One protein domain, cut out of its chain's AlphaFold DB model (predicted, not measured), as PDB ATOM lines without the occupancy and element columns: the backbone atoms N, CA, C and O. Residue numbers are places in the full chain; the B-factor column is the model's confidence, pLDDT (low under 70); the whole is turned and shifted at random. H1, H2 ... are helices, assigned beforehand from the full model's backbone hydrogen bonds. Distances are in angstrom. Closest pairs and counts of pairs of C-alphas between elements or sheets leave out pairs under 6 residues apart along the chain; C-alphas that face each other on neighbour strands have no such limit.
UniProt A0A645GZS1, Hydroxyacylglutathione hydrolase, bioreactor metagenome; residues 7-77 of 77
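This is residues 7 to 77 of the 77 residues of the protein "Hydroxyacylglutathione hydrolase" of bioreactor metagenome (UniProt A0A645GZS1). Two small helical lobes stand end to end along one long axis, each made of two helices, with residues 37 to 44 as the bridge between them. In one lobe H1 and H2 meet as an L, the first residues of H1 near the last of H2, while residues 21 to 29 loop between their other ends; in the other lobe H3 and H4 pack on each other at a steep angle. The printed part has 71 residues with four named helices in the order H1, H2, H3, H4 and no named strand, an all-helix class. It is loose, with a radius of gyration of the C-alphas of 14.1 A, and elongated, spanning 42 by 25 by 16 A.

H1, residues 7 to 20, touches H2, residues 30 to 36, with its residues 7 to 11 alone. Their closest C-alphas are those of Leu 8 and Ile 36, 4.8 A apart, and their lines are about perpendicular at 74 degrees. H3, residues 45 to 54, is apart from both H1 and H2. H4, residues 63 to 75, touches H3, with the C-alphas of Ala 51 and Val 66 closest at 5.9 A. H3 and H4 run the same way at a steep tilt of 54 degrees. H4 is apart from H1 and H2. In H1, H2, H3 and H4 every O i to N i+4 pair is within hydrogen-bond range.

H1 begins at C-alpha 7, (-42.381, -22.055, 57.219), and is 19.9 A long from first to last C-alpha. H2 measures 10.0 A. H3 begins at C-alpha 45, (-32.801, -13.981, 47.127), and measures 14.2 A. H4 measures 18.2 A and ends at C-alpha 75, (-27.383, -35.300, 45.944).

The two C-alphas farthest apart are those of Asn 21 and Gln 57, at 42.4 A. The printed part has no cut, and its three links are short. The mean pLDDT of the printed part is 80.0, with residue 27 and residues 76 to 77 under 70.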
ATOM      1  N   GLU A   7     -41.326 -21.171  57.733       77.12
ATOM      2  CA  GLU A   7     -42.381 -22.055  57.219       77.12
ATOM      3  C   GLU A   7     -41.835 -23.470  56.990       77.12
ATOM      4  O   GLU A   7     -42.503 -24.459  57.295       77.12
ATOM      5  N   LEU A   8     -40.584 -23.576  56.525       79.69
ATOM      6  CA  LEU A   8     -39.882 -24.852  56.396       79.69
ATOM      7  C   LEU A   8     -39.668 -25.511  57.762       79.69
ATOM      8  O   LEU A   8     -39.905 -26.711  57.894       79.69
ATOM      9  N   ALA A   9     -39.244 -24.746  58.774       79.38
ATOM     10  CA  ALA A   9     -39.038 -25.265  60.126       79.38
ATOM     11  C   ALA A   9     -40.347 -25.800  60.730       79.38
ATOM     12  O   ALA A   9     -40.390 -26.926  61.233       79.38
ATOM     13  N   GLN A  10     -41.431 -25.034  60.592       81.12
ATOM     14  CA  GLN A  10     -42.751 -25.408  61.094       81.12
ATOM     15  C   GLN A  10     -43.304 -26.648  60.372       81.12
ATOM     16  O   GLN A  10     -43.844 -27.561  61.000       81.12
ATOM     17  N   TYR A  11     -43.111 -26.734  59.052       81.75
ATOM     18  CA  TYR A  11     -43.518 -27.904  58.277       81.75
ATOM     19  C   TYR A  11     -42.675 -29.149  58.584       81.75
ATOM     20  O   TYR A  11     -43.202 -30.263  58.613       81.75
ATOM     21  N   LEU A  12     -41.376 -28.982  58.853       82.56
ATOM     22  CA  LEU A  12     -40.498 -30.063  59.304       82.56
ATOM     23  C   LEU A  12     -40.996 -30.665  60.615       82.56
ATOM     24  O   LEU A  12     -41.080 -31.889  60.729       82.56
ATOM     25  N   GLU A  13     -41.355 -29.821  61.578       84.00
ATOM     26  CA  GLU A  13     -41.862 -30.254  62.878       84.00
ATOM     27  C   GLU A  13     -43.206 -30.986  62.742       84.00
ATOM     28  O   GLU A  13     -43.376 -32.083  63.283       84.00
ATOM     29  N   TYR A  14     -44.111 -30.464  61.909       83.50
ATOM     30  CA  TYR A  14     -45.365 -31.132  61.553       83.50
ATOM     31  C   TYR A  14     -45.131 -32.512  60.914       83.50
ATOM     32  O   TYR A  14     -45.704 -33.520  61.335       83.50
ATOM     33  N   CYS A  15     -44.215 -32.596  59.946       83.50
ATOM     34  CA  CYS A  15     -43.853 -33.855  59.296       83.50
ATOM     35  C   CYS A  15     -43.226 -34.865  60.264       83.50
ATOM     36  O   CYS A  15     -43.450 -36.071  60.132       83.50
ATOM     37  N   GLN A  16     -42.425 -34.397  61.224       84.44
ATOM     38  CA  GLN A  16     -41.833 -35.248  62.253       84.44
ATOM     39  C   GLN A  16     -42.897 -35.808  63.200       84.44
ATOM     40  O   GLN A  16     -42.834 -36.989  63.538       84.44
ATOM     41  N   GLN A  17     -43.889 -35.004  63.594       86.12
ATOM     42  CA  GLN A  17     -45.010 -35.466  64.419       86.12
ATOM     43  C   GLN A  17     -45.860 -36.512  63.687       86.12
ATOM     44  O   GLN A  17     -46.134 -37.573  64.247       86.12
ATOM     45  N   LEU A  18     -46.199 -36.273  62.415       84.25
ATOM     46  CA  LEU A  18     -46.918 -37.251  61.591       84.25
ATOM     47  C   LEU A  18     -46.151 -38.570  61.466       84.25
ATOM     48  O   LEU A  18     -46.722 -39.634  61.697       84.25
ATOM     49  N   ARG A  19     -44.837 -38.512  61.196       85.31
ATOM     50  CA  ARG A  19     -43.988 -39.714  61.141       85.31
ATOM     51  C   ARG A  19     -43.924 -40.457  62.472       85.31
ATOM     52  O   ARG A  19     -43.990 -41.682  62.463       85.31
ATOM     53  N   LYS A  20     -43.821 -39.747  63.601       86.06
ATOM     54  CA  LYS A  20     -43.859 -40.365  64.942       86.06
ATOM     55  C   LYS A  20     -45.173 -41.102  65.193       86.06
ATOM     56  O   LYS A  20     -45.165 -42.151  65.825       86.06
ATOM     57  N   ASN A  21     -46.269 -40.590  64.643       85.31
ATOM     58  CA  ASN A  21     -47.592 -41.195  64.746       85.31
ATOM     59  C   ASN A  21     -47.863 -42.258  63.664       85.31
ATOM     60  O   ASN A  21     -48.993 -42.727  63.544       85.31
ATOM     61  N   GLY A  22     -46.859 -42.625  62.854       83.69
ATOM     62  CA  GLY A  22     -47.005 -43.587  61.757       83.69
ATOM     63  C   GLY A  22     -47.914 -43.108  60.621       83.69
ATOM     64  O   GLY A  22     -48.353 -43.917  59.806       83.69
ATOM     65  N   GLN A  23     -48.218 -41.810  60.566       81.88
ATOM     66  CA  GLN A  23     -49.095 -41.230  59.558       81.88
ATOM     67  C   GLN A  23     -48.300 -40.772  58.326       81.88
ATOM     68  O   GLN A  23     -47.178 -40.265  58.452       81.88
ATOM     69  N   PRO A  24     -48.871 -40.924  57.118       77.56
ATOM     70  CA  PRO A  24     -48.265 -40.396  55.906       77.56
ATOM     71  C   PRO A  24     -48.184 -38.863  55.962       77.56
ATOM     72  O   PRO A  24     -49.097 -38.185  56.420       77.56
ATOM     73  N   THR A  25     -47.079 -38.312  55.455       75.50
ATOM     74  CA  THR A  25     -46.850 -36.854  55.325       75.50
ATOM     75  C   THR A  25     -47.389 -36.288  54.008       75.50
ATOM     76  O   THR A  25     -47.121 -35.144  53.652       75.50
ATOM     77  N   LEU A  26     -48.153 -37.106  53.283       76.38
ATOM     78  CA  LEU A  26     -48.800 -36.787  52.019       76.38
ATOM     79  C   LEU A  26     -50.302 -37.083  52.134       76.38
ATOM     80  O   LEU A  26     -50.666 -38.043  52.819       76.38
ATOM     81  N   PRO A  27     -51.162 -36.321  51.435       69.88
ATOM     82  CA  PRO A  27     -50.832 -35.295  50.434       69.88
ATOM     83  C   PRO A  27     -50.423 -33.938  51.041       69.88
ATOM     84  O   PRO A  27     -51.019 -33.484  52.013       69.88
ATOM     85  N   SER A  28     -49.428 -33.274  50.441       71.25
ATOM     86  CA  SER A  28     -49.135 -31.854  50.683       71.25
ATOM     87  C   SER A  28     -49.918 -30.977  49.696       71.25
ATOM     88  O   SER A  28     -50.425 -31.457  48.679       71.25
ATOM     89  N   THR A  29     -50.054 -29.683  49.993       79.44
ATOM     90  CA  THR A  29     -50.667 -28.728  49.056       79.44
ATOM     91  C   THR A  29     -49.594 -28.024  48.229       79.44
ATOM     92  O   THR A  29     -48.486 -27.793  48.712       79.44
ATOM     93  N   LEU A  30     -49.932 -27.610  47.001       74.06
ATOM     94  CA  LEU A  30     -49.033 -26.802  46.162       74.06
ATOM     95  C   LEU A  30     -48.594 -25.506  46.856       74.06
ATOM     96  O   LEU A  30     -47.460 -25.076  46.681       74.06
ATOM     97  N   GLN A  31     -49.468 -24.899  47.662       76.75
ATOM     98  CA  GLN A  31     -49.139 -23.709  48.443       76.75
ATOM     99  C   GLN A  31     -48.051 -24.001  49.483       76.75
ATOM    100  O   GLN A  31     -47.112 -23.224  49.622       76.75
ATOM    101  N   THR A  32     -48.150 -25.140  50.171       75.94
ATOM    102  CA  THR A  32     -47.117 -25.599  51.103       75.94
ATOM    103  C   THR A  32     -45.802 -25.849  50.374       75.94
ATOM    104  O   THR A  32     -44.779 -25.328  50.800       75.94
ATOM    105  N   GLU A  33     -45.828 -26.565  49.244       78.94
ATOM    106  CA  GLU A  33     -44.634 -26.810  48.427       78.94
ATOM    107  C   GLU A  33     -43.991 -25.501  47.947       78.94
ATOM    108  O   GLU A  33     -42.786 -25.341  48.060       78.94
ATOM    109  N   LEU A  34     -44.758 -24.509  47.488       76.94
ATOM    110  CA  LEU A  34     -44.202 -23.203  47.102       76.94
ATOM    111  C   LEU A  34     -43.519 -22.470  48.272       76.94
ATOM    112  O   LEU A  34     -42.529 -21.770  48.058       76.94
ATOM    113  N   ALA A  35     -44.033 -22.627  49.493       73.50
ATOM    114  CA  ALA A  35     -43.486 -21.974  50.678       73.50
ATOM    115  C   ALA A  35     -42.179 -22.624  51.158       73.50
ATOM    116  O   ALA A  35     -41.244 -21.910  51.517       73.50
ATOM    117  N   ILE A  36     -42.088 -23.957  51.120       74.38
ATOM    118  CA  ILE A  36     -40.993 -24.708  51.759       74.38
ATOM    119  C   ILE A  36     -39.981 -25.310  50.779       74.38
ATOM    120  O   ILE A  36     -38.912 -25.740  51.204       74.38
ATOM    121  N   ASN A  37     -40.331 -25.447  49.496       76.25
ATOM    122  CA  ASN A  37     -39.544 -26.233  48.556       76.25
ATOM    123  C   ASN A  37     -38.474 -25.355  47.880       76.25
ATOM    124  O   ASN A  37     -38.811 -24.514  47.036       76.25
ATOM    125  N   PRO A  38     -37.177 -25.592  48.155       70.12
ATOM    126  CA  PRO A  38     -36.094 -24.780  47.602       70.12
ATOM    127  C   PRO A  38     -36.019 -24.862  46.069       70.12
ATOM    128  O   PRO A  38     -35.565 -23.918  45.425       70.12
ATOM    129  N   PHE A  39     -36.510 -25.946  45.452       72.50
ATOM    130  CA  PHE A  39     -36.551 -26.081  43.990       72.50
ATOM    131  C   PHE A  39     -37.570 -25.133  43.349       72.50
ATOM    132  O   PHE A  39     -37.329 -24.614  42.259       72.50
ATOM    133  N   MET A  40     -38.685 -24.876  44.037       73.06
ATOM    134  CA  MET A  40     -39.715 -23.937  43.582       73.06
ATOM    135  C   MET A  40     -39.346 -22.482  43.907       73.06
ATOM    136  O   MET A  40     -39.831 -21.559  43.254       73.06
ATOM    137  N   ARG A  41     -38.440 -22.275  44.872       73.94
ATOM    138  CA  ARG A  41     -37.937 -20.967  45.319       73.94
ATOM    139  C   ARG A  41     -36.582 -20.587  44.713       73.94
ATOM    140  O   ARG A  41     -35.919 -19.696  45.225       73.94
ATOM    141  N   SER A  42     -36.190 -21.162  43.576       73.81
ATOM    142  CA  SER A  42     -34.918 -20.856  42.883       73.81
ATOM    143  C   SER A  42     -34.728 -19.384  42.472       73.81
ATOM    144  O   SER A  42     -33.636 -18.996  42.071       73.81
ATOM    145  N   ARG A  43     -35.776 -18.557  42.575       78.25
ATOM    146  CA  ARG A  43     -35.751 -17.103  42.341       78.25
ATOM    147  C   ARG A  43     -35.707 -16.263  43.622       78.25
ATOM    148  O   ARG A  43     -35.621 -15.043  43.535       78.25
ATOM    149  N   ALA A  44     -35.830 -16.877  44.797       80.06
ATOM    150  CA  ALA A  44     -35.773 -16.164  46.067       80.06
ATOM    151  C   ALA A  44     -34.326 -15.753  46.367       80.06
ATOM    152  O   ALA A  44     -33.408 -16.560  46.216       80.06
ATOM    153  N   ALA A  45     -34.129 -14.515  46.826       80.94
ATOM    154  CA  ALA A  45     -32.801 -13.981  47.127       80.94
ATOM    155  C   ALA A  45     -32.026 -14.861  48.125       80.94
ATOM    156  O   ALA A  45     -30.839 -15.104  47.926       80.94
ATOM    157  N   ASP A  46     -32.707 -15.418  49.130       79.94
ATOM    158  CA  ASP A  46     -32.090 -16.293  50.136       79.94
ATOM    159  C   ASP A  46     -31.608 -17.627  49.545       79.94
ATOM    160  O   ASP A  46     -30.543 -18.128  49.905       79.94
ATOM    161  N   VAL A  47     -32.367 -18.193  48.602       80.06
ATOM    162  CA  VAL A  47     -32.018 -19.442  47.904       80.06
ATOM    163  C   VAL A  47     -30.844 -19.223  46.966       80.06
ATOM    164  O   VAL A  47     -29.921 -20.035  46.929       80.06
ATOM    165  N   ILE A  48     -30.866 -18.109  46.237       83.62
ATOM    166  CA  ILE A  48     -29.782 -17.695  45.352       83.62
ATOM    167  C   ILE A  48     -28.500 -17.488  46.163       83.62
ATOM    168  O   ILE A  48     -27.465 -18.055  45.823       83.62
ATOM    169  N   ALA A  49     -28.573 -16.746  47.271       83.06
ATOM    170  CA  ALA A  49     -27.434 -16.514  48.151       83.06
ATOM    171  C   ALA A  49     -26.882 -17.825  48.732       83.06
ATOM    172  O   ALA A  49     -25.671 -18.029  48.741       83.06
ATOM    173  N   ALA A  50     -27.756 -18.743  49.161       82.06
ATOM    174  CA  ALA A  50     -27.343 -20.054  49.658       82.06
ATOM    175  C   ALA A  50     -26.693 -20.925  48.569       82.06
ATOM    176  O   ALA A  50     -25.725 -21.626  48.858       82.06
ATOM    177  N   ALA A  51     -27.199 -20.880  47.332       84.06
ATOM    178  CA  ALA A  51     -26.630 -21.614  46.205       84.06
ATOM    179  C   ALA A  51     -25.251 -21.064  45.815       84.06
ATOM    180  O   ALA A  51     -24.304 -21.839  45.756       84.06
ATOM    181  N   VAL A  52     -25.110 -19.742  45.668       85.12
ATOM    182  CA  VAL A  52     -23.823 -19.079  45.383       85.12
ATOM    183  C   VAL A  52     -22.805 -19.299  46.507       85.12
ATOM    184  O   VAL A  52     -21.615 -19.452  46.252       85.12
ATOM    185  N   HIS A  53     -23.256 -19.338  47.764       85.06
ATOM    186  CA  HIS A  53     -22.379 -19.650  48.893       85.06
ATOM    187  C   HIS A  53     -21.870 -21.097  48.854       85.06
ATOM    188  O   HIS A  53     -20.738 -21.358  49.252       85.06
ATOM    189  N   HIS A  54     -22.702 -22.037  48.395       82.81
ATOM    190  CA  HIS A  54     -22.321 -23.440  48.266       82.81
ATOM    191  C   HIS A  54     -21.420 -23.693  47.051       82.81
ATOM    192  O   HIS A  54     -20.459 -24.453  47.152       82.81
ATOM    193  N   ASP A  55     -21.719 -23.051  45.922       84.62
ATOM    194  CA  ASP A  55     -20.950 -23.136  44.686       84.62
ATOM    195  C   ASP A  55     -20.740 -21.731  44.090       84.62
ATOM    196  O   ASP A  55     -21.669 -21.134  43.539       84.62
ATOM    197  N   PRO A  56     -19.508 -21.192  44.141       83.94
ATOM    198  CA  PRO A  56     -19.188 -19.894  43.553       83.94
ATOM    199  C   PRO A  56     -19.397 -19.819  42.032       83.94
ATOM    200  O   PRO A  56     -19.384 -18.720  41.481       83.94
ATOM    201  N   GLN A  57     -19.552 -20.955  41.337       86.50
ATOM    202  CA  GLN A  57     -19.845 -20.996  39.900       86.50
ATOM    203  C   GLN A  57     -21.338 -20.828  39.582       86.50
ATOM    204  O   GLN A  57     -21.701 -20.686  38.409       86.50
ATOM    205  N   THR A  58     -22.215 -20.837  40.592       86.44
ATOM    206  CA  THR A  58     -23.643 -20.592  40.398       86.44
ATOM    207  C   THR A  58     -23.870 -19.194  39.837       86.44
ATOM    208  O   THR A  58     -23.416 -18.204  40.408       86.44
ATOM    209  N   ARG A  59     -24.638 -19.103  38.747       87.38
ATOM    210  CA  ARG A  59     -25.095 -17.829  38.184       87.38
ATOM    211  C   ARG A  59     -26.392 -17.393  38.874       87.38
ATOM    212  O   ARG A  59     -27.424 -18.027  38.640       87.38
ATOM    213  N   PRO A  60     -26.372 -16.353  39.728       82.00
ATOM    214  CA  PRO A  60     -27.539 -15.942  40.509       82.00
ATOM    215  C   PRO A  60     -28.696 -15.410  39.650       82.00
ATOM    216  O   PRO A  60     -29.857 -15.533  40.032       82.00
ATOM    217  N   GLU A  61     -28.396 -14.856  38.476       83.75
ATOM    218  CA  GLU A  61     -29.367 -14.363  37.496       83.75
ATOM    219  C   GLU A  61     -30.079 -15.472  36.704       83.75
ATOM    220  O   GLU A  61     -31.099 -15.215  36.062       83.75
ATOM    221  N   GLU A  62     -29.582 -16.712  36.760       86.06
ATOM    222  CA  GLU A  62     -30.152 -17.854  36.052       86.06
ATOM    223  C   GLU A  62     -30.800 -18.848  37.027       86.06
ATOM    224  O   GLU A  62     -30.110 -19.669  37.639       86.06
ATOM    225  N   PRO A  63     -32.145 -18.897  37.100       80.75
ATOM    226  CA  PRO A  63     -32.847 -19.836  37.975       80.75
ATOM    227  C   PRO A  63     -32.493 -21.306  37.699       80.75
ATOM    228  O   PRO A  63     -32.519 -22.132  38.607       80.75
ATOM    229  N   ALA A  64     -32.140 -21.640  36.452       84.31
ATOM    230  CA  ALA A  64     -31.689 -22.977  36.074       84.31
ATOM    231  C   ALA A  64     -30.320 -23.334  36.680       84.31
ATOM    232  O   ALA A  64     -30.126 -24.471  37.108       84.31
ATOM    233  N   SER A  65     -29.393 -22.370  36.758       86.19
ATOM    234  CA  SER A  65     -28.080 -22.561  37.385       86.19
ATOM    235  C   SER A  65     -28.231 -22.774  38.890       86.19
ATOM    236  O   SER A  65     -27.744 -23.772  39.419       86.19
ATOM    237  N   VAL A  66     -29.022 -21.921  39.549       84.12
ATOM    238  CA  VAL A  66     -29.363 -22.043  40.977       84.12
ATOM    239  C   VAL A  66     -30.000 -23.404  41.274       84.12
ATOM    240  O   VAL A  66     -29.587 -24.098  42.200       84.12
ATOM    241  N   LEU A  67     -30.959 -23.844  40.452       83.81
ATOM    242  CA  LEU A  67     -31.615 -25.144  40.617       83.81
ATOM    243  C   LEU A  67     -30.644 -26.319  40.428       83.81
ATOM    244  O   LEU A  67     -30.731 -27.301  41.167       83.81
ATOM    245  N   SER A  68     -29.711 -26.221  39.476       85.12
ATOM    246  CA  SER A  68     -28.671 -27.233  39.260       85.12
ATOM    247  C   SER A  68     -27.774 -27.383  40.488       85.12
ATOM    248  O   SER A  68     -27.585 -28.502  40.968       85.12
ATOM    249  N   THR A  69     -27.296 -26.268  41.048       84.81
ATOM    250  CA  THR A  69     -26.473 -26.268  42.264       84.81
ATOM    251  C   THR A  69     -27.242 -26.823  43.461       84.81
ATOM    252  O   THR A  69     -26.738 -27.700  44.158       84.81
ATOM    253  N   LEU A  70     -28.495 -26.405  43.675       82.69
ATOM    254  CA  LEU A  70     -29.333 -26.950  44.754       82.69
ATOM    255  C   LEU A  70     -29.556 -28.457  44.605       82.69
ATOM    256  O   LEU A  70     -29.568 -29.194  45.593       82.69
ATOM    257  N   ARG A  71     -29.733 -28.937  43.371       82.38
ATOM    258  CA  ARG A  71     -29.905 -30.364  43.098       82.38
ATOM    259  C   ARG A  71     -28.620 -31.141  43.349       82.38
ATOM    260  O   ARG A  71     -28.693 -32.211  43.944       82.38
ATOM    261  N   GLN A  72     -27.472 -30.615  42.927       82.12
ATOM    262  CA  GLN A  72     -26.175 -31.212  43.237       82.12
ATOM    263  C   GLN A  72     -25.953 -31.267  44.741       82.12
ATOM    264  O   GLN A  72     -25.711 -32.346  45.261       82.12
ATOM    265  N   TRP A  73     -26.145 -30.160  45.455       79.75
ATOM    266  CA  TRP A  73     -25.987 -30.122  46.904       79.75
ATOM    267  C   TRP A  73     -26.929 -31.111  47.608       79.75
ATOM    268  O   TRP A  73     -26.483 -31.843  48.487       79.75
ATOM    269  N   LYS A  74     -28.191 -31.248  47.169       77.38
ATOM    270  CA  LYS A  74     -29.098 -32.298  47.676       77.38
ATOM    271  C   LYS A  74     -28.607 -33.724  47.373       77.38
ATOM    272  O   LYS A  74     -28.918 -34.624  48.135       77.38
ATOM    273  N   ASN A  75     -27.888 -33.962  46.277       71.81
ATOM    274  CA  ASN A  75     -27.383 -35.300  45.944       71.81
ATOM    275  C   ASN A  75     -26.195 -35.734  46.819       71.81
ATOM    276  O   ASN A  75     -25.936 -36.931  46.913       71.81
ATOM    277  N   VAL A  76     -25.454 -34.789  47.406       65.62
ATOM    278  CA  VAL A  76     -24.289 -35.072  48.270       65.62
ATOM    279  C   VAL A  76     -24.655 -35.021  49.767       65.62
ATOM    280  O   VAL A  76     -23.775 -35.158  50.612       65.62
ATOM    281  N   PHE A  77     -25.935 -34.819  50.103       55.09
ATOM    282  CA  PHE A  77     -26.456 -34.678  51.469       55.09
ATOM    283  C   PHE A  77     -27.447 -35.799  51.799       55.09
ATOM    284  O   PHE A  77     -27.376 -36.328  52.929       55.09
TER     285      PHE A  77